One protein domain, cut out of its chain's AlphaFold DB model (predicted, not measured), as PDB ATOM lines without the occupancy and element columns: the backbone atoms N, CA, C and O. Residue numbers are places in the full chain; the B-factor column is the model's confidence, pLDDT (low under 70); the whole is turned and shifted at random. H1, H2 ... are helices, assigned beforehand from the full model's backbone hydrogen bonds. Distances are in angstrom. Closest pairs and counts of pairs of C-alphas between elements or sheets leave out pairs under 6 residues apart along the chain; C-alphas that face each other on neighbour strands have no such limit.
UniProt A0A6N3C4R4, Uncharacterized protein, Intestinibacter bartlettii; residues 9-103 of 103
ATOM      1  N   VAL A   9       0.511 -32.095  37.267       91.50
ATOM      2  CA  VAL A   9      -0.188 -32.516  36.047       91.50
ATOM      3  C   VAL A   9      -1.607 -31.953  36.028       91.50
ATOM      4  O   VAL A   9      -1.953 -31.251  35.089       91.50
ATOM      5  N   ASP A  10      -2.380 -32.116  37.107       92.69
ATOM      6  CA  ASP A  10      -3.748 -31.576  37.192       92.69
ATOM      7  C   ASP A  10      -3.804 -30.065  36.951       92.69
ATOM      8  O   ASP A  10      -4.712 -29.558  36.295       92.69
ATOM      9  N   ARG A  11      -2.814 -29.333  37.472       92.31
ATOM     10  CA  ARG A  11      -2.720 -27.881  37.291       92.31
ATOM     11  C   ARG A  11      -2.369 -27.504  35.854       92.31
ATOM     12  O   ARG A  11      -2.915 -26.525  35.353       92.31
ATOM     13  N   ILE A  12      -1.458 -28.240  35.219       94.00
ATOM     14  CA  ILE A  12      -1.062 -28.005  33.824       94.00
ATOM     15  C   ILE A  12      -2.236 -28.313  32.895       94.00
ATOM     16  O   ILE A  12      -2.614 -27.438  32.118       94.00
ATOM     17  N   ASP A  13      -2.869 -29.478  33.045       93.00
ATOM     18  CA  ASP A  13      -4.000 -29.882  32.208       93.00
ATOM     19  C   ASP A  13      -5.173 -28.897  32.347       93.00
ATOM     20  O   ASP A  13      -5.816 -28.531  31.363       93.00
ATOM     21  N   TYR A  14      -5.436 -28.407  33.564       93.44
ATOM     22  CA  TYR A  14      -6.458 -27.390  33.808       93.44
ATOM     23  C   TYR A  14      -6.154 -26.067  33.087       93.44
ATOM     24  O   TYR A  14      -7.051 -25.455  32.501       93.44
ATOM     25  N   LEU A  15      -4.899 -25.606  33.110       91.38
ATOM     26  CA  LEU A  15      -4.497 -24.390  32.399       91.38
ATOM     27  C   LEU A  15      -4.603 -24.564  30.881       91.38
ATOM     28  O   LEU A  15      -5.119 -23.670  30.205       91.38
ATOM     29  N   GLU A  16      -4.167 -25.709  30.356       90.62
ATOM     30  CA  GLU A  16      -4.288 -26.045  28.937       90.62
ATOM     31  C   GLU A  16      -5.756 -26.097  28.504       90.62
ATOM     32  O   GLU A  16      -6.141 -25.454  27.528       90.62
ATOM     33  N   PHE A  17      -6.609 -26.759  29.287       90.38
ATOM     34  CA  PHE A  17      -8.045 -26.810  29.043       90.38
ATOM     35  C   PHE A  17      -8.663 -25.411  28.954       90.38
ATOM     36  O   PHE A  17      -9.386 -25.106  28.001       90.38
ATOM     37  N   ARG A  18      -8.343 -24.519  29.900       88.19
ATOM     38  CA  ARG A  18      -8.827 -23.130  29.863       88.19
ATOM     39  C   ARG A  18      -8.330 -22.381  28.632       88.19
ATOM     40  O   ARG A  18      -9.104 -21.639  28.026       88.19
ATOM     41  N   GLN A  19      -7.073 -22.577  28.248       85.31
ATOM     42  CA  GLN A  19      -6.508 -21.954  27.056       85.31
ATOM     43  C   GLN A  19      -7.205 -22.451  25.780       85.31
ATOM     44  O   GLN A  19      -7.563 -21.638  24.927       85.31
ATOM     45  N   ASN A  20      -7.484 -23.753  25.679       85.19
ATOM     46  CA  ASN A  20      -8.219 -24.346  24.562       85.19
ATOM     47  C   ASN A  20      -9.635 -23.773  24.450       85.19
ATOM     48  O   ASN A  20     -10.060 -23.394  23.359       85.19
ATOM     49  N   LEU A  21     -10.346 -23.604  25.568       82.75
ATOM     50  CA  LEU A  21     -11.662 -22.956  25.569       82.75
ATOM     51  C   LEU A  21     -11.596 -21.502  25.077       82.75
ATOM     52  O   LEU A  21     -12.464 -21.068  24.316       82.75
ATOM     53  N   LEU A  22     -10.560 -20.746  25.459       78.50
ATOM     54  CA  LEU A  22     -10.353 -19.374  24.980       78.50
ATOM     55  C   LEU A  22     -10.028 -19.302  23.483       78.50
ATOM     56  O   LEU A  22     -10.428 -18.333  22.838       78.50
ATOM     57  N   ILE A  23      -9.323 -20.296  22.941       79.12
ATOM     58  CA  ILE A  23      -9.005 -20.389  21.508       79.12
ATOM     59  C   ILE A  23     -10.246 -20.782  20.701       79.12
ATOM     60  O   ILE A  23     -10.485 -20.231  19.628       79.12
ATOM     61  N   LEU A  24     -11.038 -21.730  21.207       72.75
ATOM     62  CA  LEU A  24     -12.178 -22.286  20.481       72.75
ATOM     63  C   LEU A  24     -13.445 -21.421  20.570       72.75
ATOM     64  O   LEU A  24     -14.347 -21.582  19.744       72.75
ATOM     65  N   LYS A  25     -13.551 -20.513  21.551       72.81
ATOM     66  CA  LYS A  25     -14.723 -19.634  21.675       72.81
ATOM     67  C   LYS A  25     -14.854 -18.713  20.453       72.81
ATOM     68  O   LYS A  25     -13.870 -18.178  19.941       72.81
ATOM     69  N   GLN A  26     -16.087 -18.410  20.052       66.81
ATOM     70  CA  GLN A  26     -16.318 -17.411  19.007       66.81
ATOM     71  C   GLN A  26     -15.935 -15.987  19.483       66.81
ATOM     72  O   GLN A  26     -16.076 -15.668  20.673       66.81
ATOM     73  N   PRO A  27     -15.477 -15.093  18.581       63.00
ATOM     74  CA  PRO A  27     -15.042 -13.736  18.933       63.00
ATOM     75  C   PRO A  27     -16.121 -12.896  19.630       63.00
ATOM     76  O   PRO A  27     -15.808 -12.106  20.517       63.00
ATOM     77  N   CYS A  28     -17.390 -13.101  19.267       60.94
ATOM     78  CA  CYS A  28     -18.548 -12.378  19.799       60.94
ATOM     79  C   CYS A  28     -18.977 -12.823  21.206       60.94
ATOM     80  O   CYS A  28     -19.785 -12.149  21.844       60.94
ATOM     81  N   HIS A  29     -18.448 -13.936  21.716       61.75
ATOM     82  CA  HIS A  29     -18.868 -14.471  22.999       61.75
ATOM     83  C   HIS A  29     -17.988 -13.969  24.153       61.75
ATOM     84  O   HIS A  29     -16.755 -14.110  24.144       61.75
ATOM     85  N   LYS A  30     -18.643 -13.428  25.189       60.28
ATOM     86  CA  LYS A  30     -17.994 -13.070  26.454       60.28
ATOM     87  C   LYS A  30     -17.507 -14.354  27.127       60.28
ATOM     88  O   LYS A  30     -18.303 -15.222  27.462       60.28
ATOM     89  N   ALA A  31     -16.197 -14.466  27.341       60.47
ATOM     90  CA  ALA A  31     -15.557 -15.610  28.001       60.47
ATOM     91  C   ALA A  31     -15.887 -15.722  29.505       60.47
ATOM     92  O   ALA A  31     -15.302 -16.539  30.207       60.47
ATOM     93  N   THR A  32     -16.800 -14.886  30.008       65.81
ATOM     94  CA  THR A  32     -17.113 -14.731  31.431       65.81
ATOM     95  C   THR A  32     -17.671 -16.004  32.054       65.81
ATOM     96  O   THR A  32     -17.430 -16.234  33.227       65.81
ATOM     97  N   VAL A  33     -18.334 -16.872  31.282       63.94
ATOM     98  CA  VAL A  33     -18.809 -18.174  31.785       63.94
ATOM     99  C   VAL A  33     -17.657 -19.083  32.223       63.94
ATOM    100  O   VAL A  33     -17.779 -19.764  33.230       63.94
ATOM    101  N   PHE A  34     -16.503 -19.039  31.553       70.06
ATOM    102  CA  PHE A  34     -15.320 -19.825  31.938       70.06
ATOM    103  C   PHE A  34     -14.469 -19.160  33.029       70.06
ATOM    104  O   PHE A  34     -13.404 -19.671  33.384       70.06
ATOM    105  N   PHE A  35     -14.898 -18.005  33.544       70.44
ATOM    106  CA  PHE A  35     -14.219 -17.343  34.655       70.44
ATOM    107  C   PHE A  35     -14.443 -18.097  35.969       70.44
ATOM    108  O   PHE A  35     -13.498 -18.263  36.735       70.44
ATOM    109  N   ASP A  36     -15.654 -18.626  36.162       77.19
ATOM    110  CA  ASP A  36     -16.058 -19.340  37.379       77.19
ATOM    111  C   ASP A  36     -15.714 -20.840  37.348       77.19
ATOM    112  O   ASP A  36     -15.954 -21.562  38.314       77.19
ATOM    113  N   LEU A  37     -15.140 -21.323  36.241       86.00
ATOM    114  CA  LEU A  37     -14.639 -22.687  36.129       86.00
ATOM    115  C   LEU A  37     -13.395 -22.839  37.008       86.00
ATOM    116  O   LEU A  37     -12.311 -22.404  36.617       86.00
ATOM    117  N   ASN A  38     -13.531 -23.477  38.165       90.19
ATOM    118  CA  ASN A  38     -12.407 -23.823  39.034       90.19
ATOM    119  C   ASN A  38     -11.816 -25.206  38.683       90.19
ATOM    120  O   ASN A  38     -12.347 -25.932  37.840       90.19
ATOM    121  N   ILE A  39     -10.685 -25.547  39.308       92.94
ATOM    122  CA  ILE A  39      -9.982 -26.809  39.046       92.94
ATOM    123  C   ILE A  39     -10.784 -28.035  39.503       92.94
ATOM    124  O   ILE A  39     -10.722 -29.052  38.828       92.94
ATOM    125  N   ASP A  40     -11.580 -27.944  40.570       93.12
ATOM    126  CA  ASP A  40     -12.395 -29.069  41.053       93.12
ATOM    127  C   ASP A  40     -13.464 -29.461  40.029       93.12
ATOM    128  O   ASP A  40     -13.556 -30.622  39.637       93.12
ATOM    129  N   ILE A  41     -14.198 -28.470  39.513       92.69
ATOM    130  CA  ILE A  41     -15.194 -28.666  38.453       92.69
ATOM    131  C   ILE A  41     -14.527 -29.257  37.208       92.69
ATOM    132  O   ILE A  41     -15.069 -30.162  36.576       92.69
ATOM    133  N   TYR A  42     -13.341 -28.763  36.847       93.81
ATOM    134  CA  TYR A  42     -12.584 -29.315  35.728       93.81
ATOM    135  C   TYR A  42     -12.209 -30.785  35.944       93.81
ATOM    136  O   TYR A  42     -12.349 -31.581  35.018       93.81
ATOM    137  N   LEU A  43     -11.731 -31.151  37.135       95.25
ATOM    138  CA  LEU A  43     -11.327 -32.522  37.438       95.25
ATOM    139  C   LEU A  43     -12.515 -33.480  37.363       95.25
ATOM    140  O   LEU A  43     -12.383 -34.543  36.758       95.25
ATOM    141  N   GLU A  44     -13.668 -33.068  37.892       96.06
ATOM    142  CA  GLU A  44     -14.905 -33.843  37.803       96.06
ATOM    143  C   GLU A  44     -15.374 -33.985  36.347       96.06
ATOM    144  O   GLU A  44     -15.651 -35.095  35.894       96.06
ATOM    145  N   ILE A  45     -15.369 -32.893  35.569       95.25
ATOM    146  CA  ILE A  45     -15.656 -32.943  34.129       95.25
ATOM    147  C   ILE A  45     -14.701 -33.916  33.430       95.25
ATOM    148  O   ILE A  45     -15.157 -34.787  32.702       95.25
ATOM    149  N   ARG A  46     -13.389 -33.816  33.669       95.56
ATOM    150  CA  ARG A  46     -12.373 -34.671  33.038       95.56
ATOM    151  C   ARG A  46     -12.614 -36.148  33.338       95.56
ATOM    152  O   ARG A  46     -12.495 -36.973  32.435       95.56
ATOM    153  N   GLU A  47     -12.919 -36.492  34.585       96.19
ATOM    154  CA  GLU A  47     -13.223 -37.868  34.987       96.19
ATOM    155  C   GLU A  47     -14.492 -38.379  34.297       96.19
ATOM    156  O   GLU A  47     -14.466 -39.423  33.645       96.19
ATOM    157  N   LYS A  48     -15.574 -37.597  34.328       97.44
ATOM    158  CA  LYS A  48     -16.840 -37.973  33.691       97.44
ATOM    159  C   LYS A  48     -16.765 -38.029  32.169       97.44
ATOM    160  O   LYS A  48     -17.426 -38.869  31.562       97.44
ATOM    161  N   THR A  49     -15.921 -37.218  31.543       96.62
ATOM    162  CA  THR A  49     -15.630 -37.307  30.109       96.62
ATOM    163  C   THR A  49     -14.900 -38.603  29.751       96.62
ATOM    164  O   THR A  49     -15.200 -39.196  28.712       96.62
ATOM    165  N   LYS A  50     -13.981 -39.083  30.601       96.56
ATOM    166  CA  LYS A  50     -13.324 -40.387  30.400       96.56
ATOM    167  C   LYS A  50     -14.333 -41.528  30.489       96.56
ATOM    168  O   LYS A  50     -14.425 -42.309  29.547       96.56
ATOM    169  N   GLU A  51     -15.157 -41.549  31.539       97.38
ATOM    170  CA  GLU A  51     -16.238 -42.537  31.686       97.38
ATOM    171  C   GLU A  51     -17.195 -42.515  30.479       97.38
ATOM    172  O   GLU A  51     -17.588 -43.557  29.962       97.38
ATOM    173  N   PHE A  52     -17.566 -41.322  30.000       97.25
ATOM    174  CA  PHE A  52     -18.419 -41.168  28.822       97.25
ATOM    175  C   PHE A  52     -17.761 -41.734  27.553       97.25
ATOM    176  O   PHE A  52     -18.415 -42.414  26.765       97.25
ATOM    177  N   SER A  53     -16.462 -41.492  27.369       96.44
ATOM    178  CA  SER A  53     -15.707 -42.000  26.217       96.44
ATOM    179  C   SER A  53     -15.630 -43.523  26.221       96.44
ATOM    180  O   SER A  53     -15.825 -44.152  25.184       96.44
ATOM    181  N   GLU A  54     -15.403 -44.129  27.388       96.88
ATOM    182  CA  GLU A  54     -15.372 -45.586  27.544       96.88
ATOM    183  C   GLU A  54     -16.703 -46.230  27.139       96.88
ATOM    184  O   GLU A  54     -16.698 -47.254  26.456       96.88
ATOM    185  N   LYS A  55     -17.839 -45.607  27.475       96.62
ATOM    186  CA  LYS A  55     -19.172 -46.084  27.071       96.62
ATOM    187  C   LYS A  55     -19.362 -46.073  25.558       96.62
ATOM    188  O   LYS A  55     -19.803 -47.073  24.994       96.62
ATOM    189  N   ILE A  56     -18.966 -44.983  24.895       95.56
ATOM    190  CA  ILE A  56     -18.980 -44.890  23.426       95.56
ATOM    191  C   ILE A  56     -18.102 -45.981  22.805       95.56
ATOM    192  O   ILE A  56     -18.537 -46.684  21.894       95.56
ATOM    193  N   ILE A  57     -16.882 -46.165  23.316       94.44
ATOM    194  CA  ILE A  57     -15.941 -47.181  22.818       94.44
ATOM    195  C   ILE A  57     -16.502 -48.600  23.009       94.44
ATOM    196  O   ILE A  57     -16.290 -49.466  22.161       94.44
ATOM    197  N   CYS A  58     -17.258 -48.837  24.083       95.88
ATOM    198  CA  CYS A  58     -17.959 -50.099  24.329       95.88
ATOM    199  C   CYS A  58     -19.210 -50.304  23.452       95.88
ATOM    200  O   CYS A  58     -19.829 -51.366  23.529       95.88
ATOM    201  N   GLY A  59     -19.573 -49.331  22.611       93.56
ATOM    202  CA  GLY A  59     -20.687 -49.424  21.669       93.56
ATOM    203  C   GLY A  59     -22.022 -48.887  22.189       93.56
ATOM    204  O   GLY A  59     -23.056 -49.205  21.600       93.56
ATOM    205  N   GLU A  60     -22.036 -48.100  23.271       95.44
ATOM    206  CA  GLU A  60     -23.244 -47.366  23.662       95.44
ATOM    207  C   GLU A  60     -23.563 -46.254  22.647       95.44
ATOM    208  O   GLU A  60     -22.684 -45.495  22.239       95.44
ATOM    209  N   ASP A  61     -24.838 -46.130  22.268       93.19
ATOM    210  CA  ASP A  61     -25.335 -45.077  21.371       93.19
ATOM    211  C   ASP A  61     -25.656 -43.804  22.171       93.19
ATOM    212  O   ASP A  61     -26.816 -43.490  22.443       93.19
ATOM    213  N   LEU A  62     -24.610 -43.107  22.624       95.19
ATOM    214  CA  LEU A  62     -24.742 -41.795  23.268       95.19
ATOM    215  C   LEU A  62     -24.519 -40.685  22.242       95.19
ATOM    216  O   LEU A  62     -23.690 -40.797  21.339       95.19
ATOM    217  N   LYS A  63     -25.237 -39.576  22.408       94.88
ATOM    218  CA  LYS A  63     -25.164 -38.415  21.517       94.88
ATOM    219  C   LYS A  63     -24.596 -37.200  22.226       94.88
ATOM    220  O   LYS A  63     -24.480 -37.162  23.453       94.88
ATOM    221  N   LEU A  64     -24.282 -36.159  21.453       93.12
ATOM    222  CA  LEU A  64     -23.820 -34.885  22.005       93.12
ATOM    223  C   LEU A  64     -24.767 -34.372  23.098       93.12
ATOM    224  O   LEU A  64     -24.302 -33.929  24.139       93.12
ATOM    225  N   TYR A  65     -26.081 -34.519  22.917       92.62
ATOM    226  CA  TYR A  65     -27.082 -34.137  23.916       92.62
ATOM    227  C   TYR A  65     -26.921 -34.852  25.274       92.62
ATOM    228  O   TYR A  65     -27.145 -34.246  26.324       92.62
ATOM    229  N   ASP A  66     -26.502 -36.119  25.288       95.19
ATOM    230  CA  ASP A  66     -26.244 -36.855  26.531       95.19
ATOM    231  C   ASP A  66     -24.988 -36.332  27.229       95.19
ATOM    232  O   ASP A  66     -24.966 -36.176  28.452       95.19
ATOM    233  N   TYR A  67     -23.976 -35.963  26.442       95.38
ATOM    234  CA  TYR A  67     -22.795 -35.274  26.950       95.38
ATOM    235  C   TYR A  67     -23.148 -33.897  27.533       95.38
ATOM    236  O   TYR A  67     -22.684 -33.541  28.614       95.38
ATOM    237  N   GLU A  68     -24.023 -33.128  26.877       93.38
ATOM    238  CA  GLU A  68     -24.483 -31.831  27.392       93.38
ATOM    239  C   GLU A  68     -25.172 -31.967  28.752       93.38
ATOM    240  O   GLU A  68     -24.871 -31.198  29.668       93.38
ATOM    241  N   LYS A  69     -26.050 -32.965  28.913       94.06
ATOM    242  CA  LYS A  69     -26.695 -33.262  30.202       94.06
ATOM    243  C   LYS A  69     -25.684 -33.592  31.290       94.06
ATOM    244  O   LYS A  69     -25.831 -33.108  32.409       94.06
ATOM    245  N   LEU A  70     -24.680 -34.404  30.966       95.50
ATOM    246  CA  LEU A  70     -23.620 -34.783  31.895       95.50
ATOM    247  C   LEU A  70     -22.856 -33.547  32.384       95.50
ATOM    248  O   LEU A  70     -22.720 -33.348  33.589       95.50
ATOM    249  N   ILE A  71     -22.444 -32.667  31.469       93.94
ATOM    250  CA  ILE A  71     -21.700 -31.449  31.818       93.94
ATOM    251  C   ILE A  71     -22.565 -30.461  32.613       93.94
ATOM    252  O   ILE A  71     -22.088 -29.893  33.592       93.94
ATOM    253  N   ILE A  72     -23.839 -30.279  32.248       92.31
ATOM    254  CA  ILE A  72     -24.774 -29.419  32.998       92.31
ATOM    255  C   ILE A  72     -25.052 -29.986  34.397       92.31
ATOM    256  O   ILE A  72     -25.226 -29.213  35.336       92.31
ATOM    257  N   GLY A  73     -25.071 -31.313  34.556       93.50
ATOM    258  CA  GLY A  73     -25.224 -31.964  35.858       93.50
ATOM    259  C   GLY A  73     -24.077 -31.652  36.824       93.50
ATOM    260  O   GLY A  73     -24.327 -31.454  38.009       93.50
ATOM    261  N   ILE A  74     -22.850 -31.551  36.307       93.69
ATOM    262  CA  ILE A  74     -21.647 -31.206  37.082       93.69
ATOM    263  C   ILE A  74     -21.569 -29.693  37.313       93.69
ATOM    264  O   ILE A  74     -21.317 -29.219  38.419       93.69
ATOM    265  N   TRP A  75     -21.800 -28.908  36.259       90.50
ATOM    266  CA  TRP A  75     -21.631 -27.460  36.287       90.50
ATOM    267  C   TRP A  75     -22.834 -26.729  35.677       90.50
ATOM    268  O   TRP A  75     -22.766 -26.244  34.546       90.50
ATOM    269  N   PRO A  76     -23.936 -26.559  36.433       88.19
ATOM    270  CA  PRO A  76     -25.191 -26.023  35.901       88.19
ATOM    271  C   PRO A  76     -25.083 -24.640  35.247       88.19
ATOM    272  O   PRO A  76     -25.806 -24.344  34.293       88.19
ATOM    273  N   ASN A  77     -24.154 -23.797  35.711       82.69
ATOM    274  CA  ASN A  77     -23.949 -22.438  35.196       82.69
ATOM    275  C   ASN A  77     -23.583 -22.406  33.704       82.69
ATOM    276  O   ASN A  77     -23.845 -21.400  33.037       82.69
ATOM    277  N   ILE A  78     -23.028 -23.501  33.171       83.81
ATOM    278  CA  ILE A  78     -22.645 -23.634  31.762       83.81
ATOM    279  C   ILE A  78     -23.846 -23.585  30.809       83.81
ATOM    280  O   ILE A  78     -23.697 -23.193  29.654       83.81
ATOM    281  N   SER A  79     -25.048 -23.910  31.304       80.94
ATOM    282  CA  SER A  79     -26.298 -23.925  30.529       80.94
ATOM    283  C   SER A  79     -26.684 -22.554  29.963       80.94
ATOM    284  O   SER A  79     -27.362 -22.473  28.941       80.94
ATOM    285  N   ASN A  80     -26.194 -21.468  30.568       76.00
ATOM    286  CA  ASN A  80     -26.405 -20.103  30.083       76.00
ATOM    287  C   ASN A  80     -25.606 -19.779  28.808       76.00
ATOM    288  O   ASN A  80     -25.749 -18.686  28.257       76.00
ATOM    289  N   TYR A  81     -24.743 -20.693  28.353       74.06
ATOM    290  CA  TYR A  81     -23.904 -20.509  27.180       74.06
ATOM    291  C   TYR A  81     -24.178 -21.603  26.139       74.06
ATOM    292  O   TYR A  81     -23.607 -22.697  26.208       74.06
ATOM    293  N   PRO A  82     -25.014 -21.302  25.129       66.31
ATOM    294  CA  PRO A  82     -25.217 -22.198  23.998       66.31
ATOM    295  C   PRO A  82     -23.863 -22.528  23.362       66.31
ATOM    296  O   PRO A  82     -23.046 -21.626  23.186       66.31
ATOM    297  N   SER A  83     -23.617 -23.796  23.016       78.00
ATOM    298  CA  SER A  83     -22.359 -24.355  22.466       78.00
ATOM    299  C   SER A  83     -21.191 -24.607  23.434       78.00
ATOM    300  O   SER A  83     -20.210 -25.224  23.020       78.00
ATOM    301  N   ALA A  84     -21.261 -24.217  24.716       81.81
ATOM    302  CA  ALA A  84     -20.136 -24.441  25.638       81.81
ATOM    303  C   ALA A  84     -19.831 -25.928  25.849       81.81
ATOM    304  O   ALA A  84     -18.669 -26.326  25.819       81.81
ATOM    305  N   CYS A  85     -20.857 -26.760  26.014       87.50
ATOM    306  CA  CYS A  85     -20.678 -28.198  26.190       87.50
ATOM    307  C   CYS A  85     -20.027 -28.849  24.961       87.50
ATOM    308  O   CYS A  85     -19.157 -29.700  25.119       87.50
ATOM    309  N   SER A  86     -20.348 -28.391  23.746       88.06
ATOM    310  CA  SER A  86     -19.692 -28.848  22.514       88.06
ATOM    311  C   SER A  86     -18.217 -28.428  22.449       88.06
ATOM    312  O   SER A  86     -17.383 -29.184  21.957       88.06
ATOM    313  N   LEU A  87     -17.867 -27.245  22.971       88.06
ATOM    314  CA  LEU A  87     -16.470 -26.807  23.093       88.06
ATOM    315  C   LEU A  87     -15.691 -27.664  24.093       88.06
ATOM    316  O   LEU A  87     -14.557 -28.047  23.819       88.06
ATOM    317  N   ILE A  88     -16.308 -27.982  25.232       90.44
ATOM    318  CA  ILE A  88     -15.725 -28.861  26.249       90.44
ATOM    319  C   ILE A  88     -15.533 -30.267  25.675       90.44
ATOM    320  O   ILE A  88     -14.450 -30.828  25.812       90.44
ATOM    321  N   ALA A  89     -16.540 -30.798  24.977       91.75
ATOM    322  CA  ALA A  89     -16.465 -32.074  24.269       91.75
ATOM    323  C   ALA A  89     -15.285 -32.088  23.291       91.75
ATOM    324  O   ALA A  89     -14.436 -32.965  23.361       91.75
ATOM    325  N   LYS A  90     -15.165 -31.063  22.444       90.38
ATOM    326  CA  LYS A  90     -14.071 -30.941  21.472       90.38
ATOM    327  C   LYS A  90     -12.681 -30.794  22.111       90.38
ATOM    328  O   LYS A  90     -11.687 -31.105  21.468       90.38
ATOM    329  N   SER A  91     -12.614 -30.263  23.330       90.25
ATOM    330  CA  SER A  91     -11.363 -30.050  24.066       90.25
ATOM    331  C   SER A  91     -10.892 -31.306  24.808       90.25
ATOM    332  O   SER A  91      -9.692 -31.487  24.981       90.25
ATOM    333  N   LEU A  92     -11.822 -32.154  25.266       93.44
ATOM    334  CA  LEU A  92     -11.522 -33.272  26.172       93.44
ATOM    335  C   LEU A  92     -11.765 -34.664  25.587       93.44
ATOM    336  O   LEU A  92     -11.184 -35.621  26.091       93.44
ATOM    337  N   LEU A  93     -12.627 -34.800  24.580       94.50
ATOM    338  CA  LEU A  93     -12.833 -36.073  23.897       94.50
ATOM    339  C   LEU A  93     -11.767 -36.275  22.827       94.50
ATOM    340  O   LEU A  93     -11.386 -35.339  22.119       94.50
ATOM    341  N   ASP A  94     -11.372 -37.532  22.646       93.56
ATOM    342  CA  ASP A  94     -10.635 -37.932  21.457       93.56
ATOM    343  C   ASP A  94     -11.442 -37.611  20.199       93.56
ATOM    344  O   ASP A  94     -12.672 -37.708  20.168       93.56
ATOM    345  N   LYS A  95     -10.733 -37.249  19.128       92.31
ATOM    346  CA  LYS A  95     -11.340 -36.811  17.866       92.31
ATOM    347  C   LYS A  95     -12.358 -37.820  17.323       92.31
ATOM    348  O   LYS A  95     -13.410 -37.412  16.841       92.31
ATOM    349  N   ASP A  96     -12.045 -39.108  17.399       93.44
ATOM    350  CA  ASP A  96     -12.915 -40.164  16.878       93.44
ATOM    351  C   ASP A  96     -14.182 -40.307  17.729       93.44
ATOM    352  O   ASP A  96     -15.279 -40.366  17.180       93.44
ATOM    353  N   VAL A  97     -14.055 -40.239  19.060       94.62
ATOM    354  CA  VAL A  97     -15.198 -40.241  19.989       94.62
ATOM    355  C   VAL A  97     -16.079 -39.013  19.765       94.62
ATOM    356  O   VAL A  97     -17.298 -39.133  19.688       94.62
ATOM    357  N   PHE A  98     -15.475 -37.834  19.605       94.62
ATOM    358  CA  PHE A  98     -16.217 -36.611  19.317       94.62
ATOM    359  C   PHE A  98     -17.019 -36.720  18.013       94.62
ATOM    360  O   PHE A  98     -18.185 -36.330  17.982       94.62
ATOM    361  N   ASN A  99     -16.425 -37.264  16.948       92.94
ATOM    362  CA  ASN A  99     -17.117 -37.416  15.666       92.94
ATOM    363  C   ASN A  99     -18.320 -38.364  15.769       92.94
ATOM    364  O   ASN A  99     -19.354 -38.071  15.181       92.94
ATOM    365  N   LEU A 100     -18.220 -39.443  16.554       93.25
ATOM    366  CA  LEU A 100     -19.319 -40.399  16.749       93.25
ATOM    367  C   LEU A 100     -20.555 -39.777  17.416       93.25
ATOM    368  O   LEU A 100     -21.678 -40.191  17.136       93.25
ATOM    369  N   ILE A 101     -20.356 -38.794  18.298       92.00
ATOM    370  CA  ILE A 101     -21.456 -38.165  19.044       92.00
ATOM    371  C   ILE A 101     -21.968 -36.871  18.407       92.00
ATOM    372  O   ILE A 101     -23.036 -36.391  18.792       92.00
ATOM    373  N   ALA A 102     -21.187 -36.279  17.499       84.44
ATOM    374  CA  ALA A 102     -21.515 -35.034  16.810       84.44
ATOM    375  C   ALA A 102     -22.441 -35.235  15.593       84.44
ATOM    376  O   ALA A 102     -22.994 -34.246  15.107       84.44
ATOM    377  N   GLU A 103     -22.597 -36.479  15.124       60.09
ATOM    378  CA  GLU A 103     -23.539 -36.920  14.077       60.09
ATOM    379  C   GLU A 103     -24.914 -37.319  14.640       60.09
ATOM    380  O   GLU A 103     -25.921 -36.818  14.091       60.09
TER     381      GLU A 103
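This is residues 9 to 103 of the 103 residues of an uncharacterized protein of Intestinibacter bartlettii (UniProt A0A6N3C4R4). A compact cluster of helices is built on a helical hairpin: the longest helix, H3, and H4, which folds back beside it, with H6 in the middle, nearly perpendicular to H4. H1 makes a corner with H3 at residues 39 to 43 and runs on past H6, while H7 lies toward H3's other end. The printed part has 95 residues with seven named helices, H1 to H7 in chain order, and no named strand: all helix. The radius of gyration of the C-alphas is 12.8 A, and the spans are 36 by 30 by 22 A.

Find C-alpha 39 at (-9.982, -26.809, 39.046); from there H3 runs 26.7 A to residue 57. H4, residues 64 to 74, covers 15.7 A. H1 starts at C-alpha 9, (-0.188, -32.516, 36.047), and runs 22.2 A to residue 24. Look for H6 at residues 84 to 92, 12.3 A, and H7 at 95 to 102, ending at (-21.515, -35.034, 16.810). H2, 31 to 35, and H5, 76 to 80, are short.

Start at the hub, H3: it touches H4 at Ile 45 and Ile 71, C-alphas 6.6 A apart, at a shallow tilt of 32 degrees, opposite ways. H6 touches H4, about perpendicular at 84 degrees; the closest C-alphas, Glu 68 and Cys 85, are 5.4 A apart. Residues 17 to 24 of H1 touch H6, closest at Asn 20 and Ser 91, 6.5 A between C-alphas. Residues 53 to 57 of H3 only just touch H7, with 3 pairs of C-alphas within 8 A, closest at Ser 53 and Val 97, 6.5 A. H2 and H5 are close but not clearly touching, the C-alphas of Val 33 and Ile 78 being 6.7 A apart. Every O i to N i+4 pair is within hydrogen-bond range in H1, H3, H4, H6 and H7; H2 and H5 each have 0 of 1, but 2 of 2 O i to N i+3 pairs.

The C-alphas farthest apart, Cys 28 and Cys 58, are 38.0 A apart. The printed part has no cut and no long link. Confidence is under 70 at residues 26 to 33, 82 and 103.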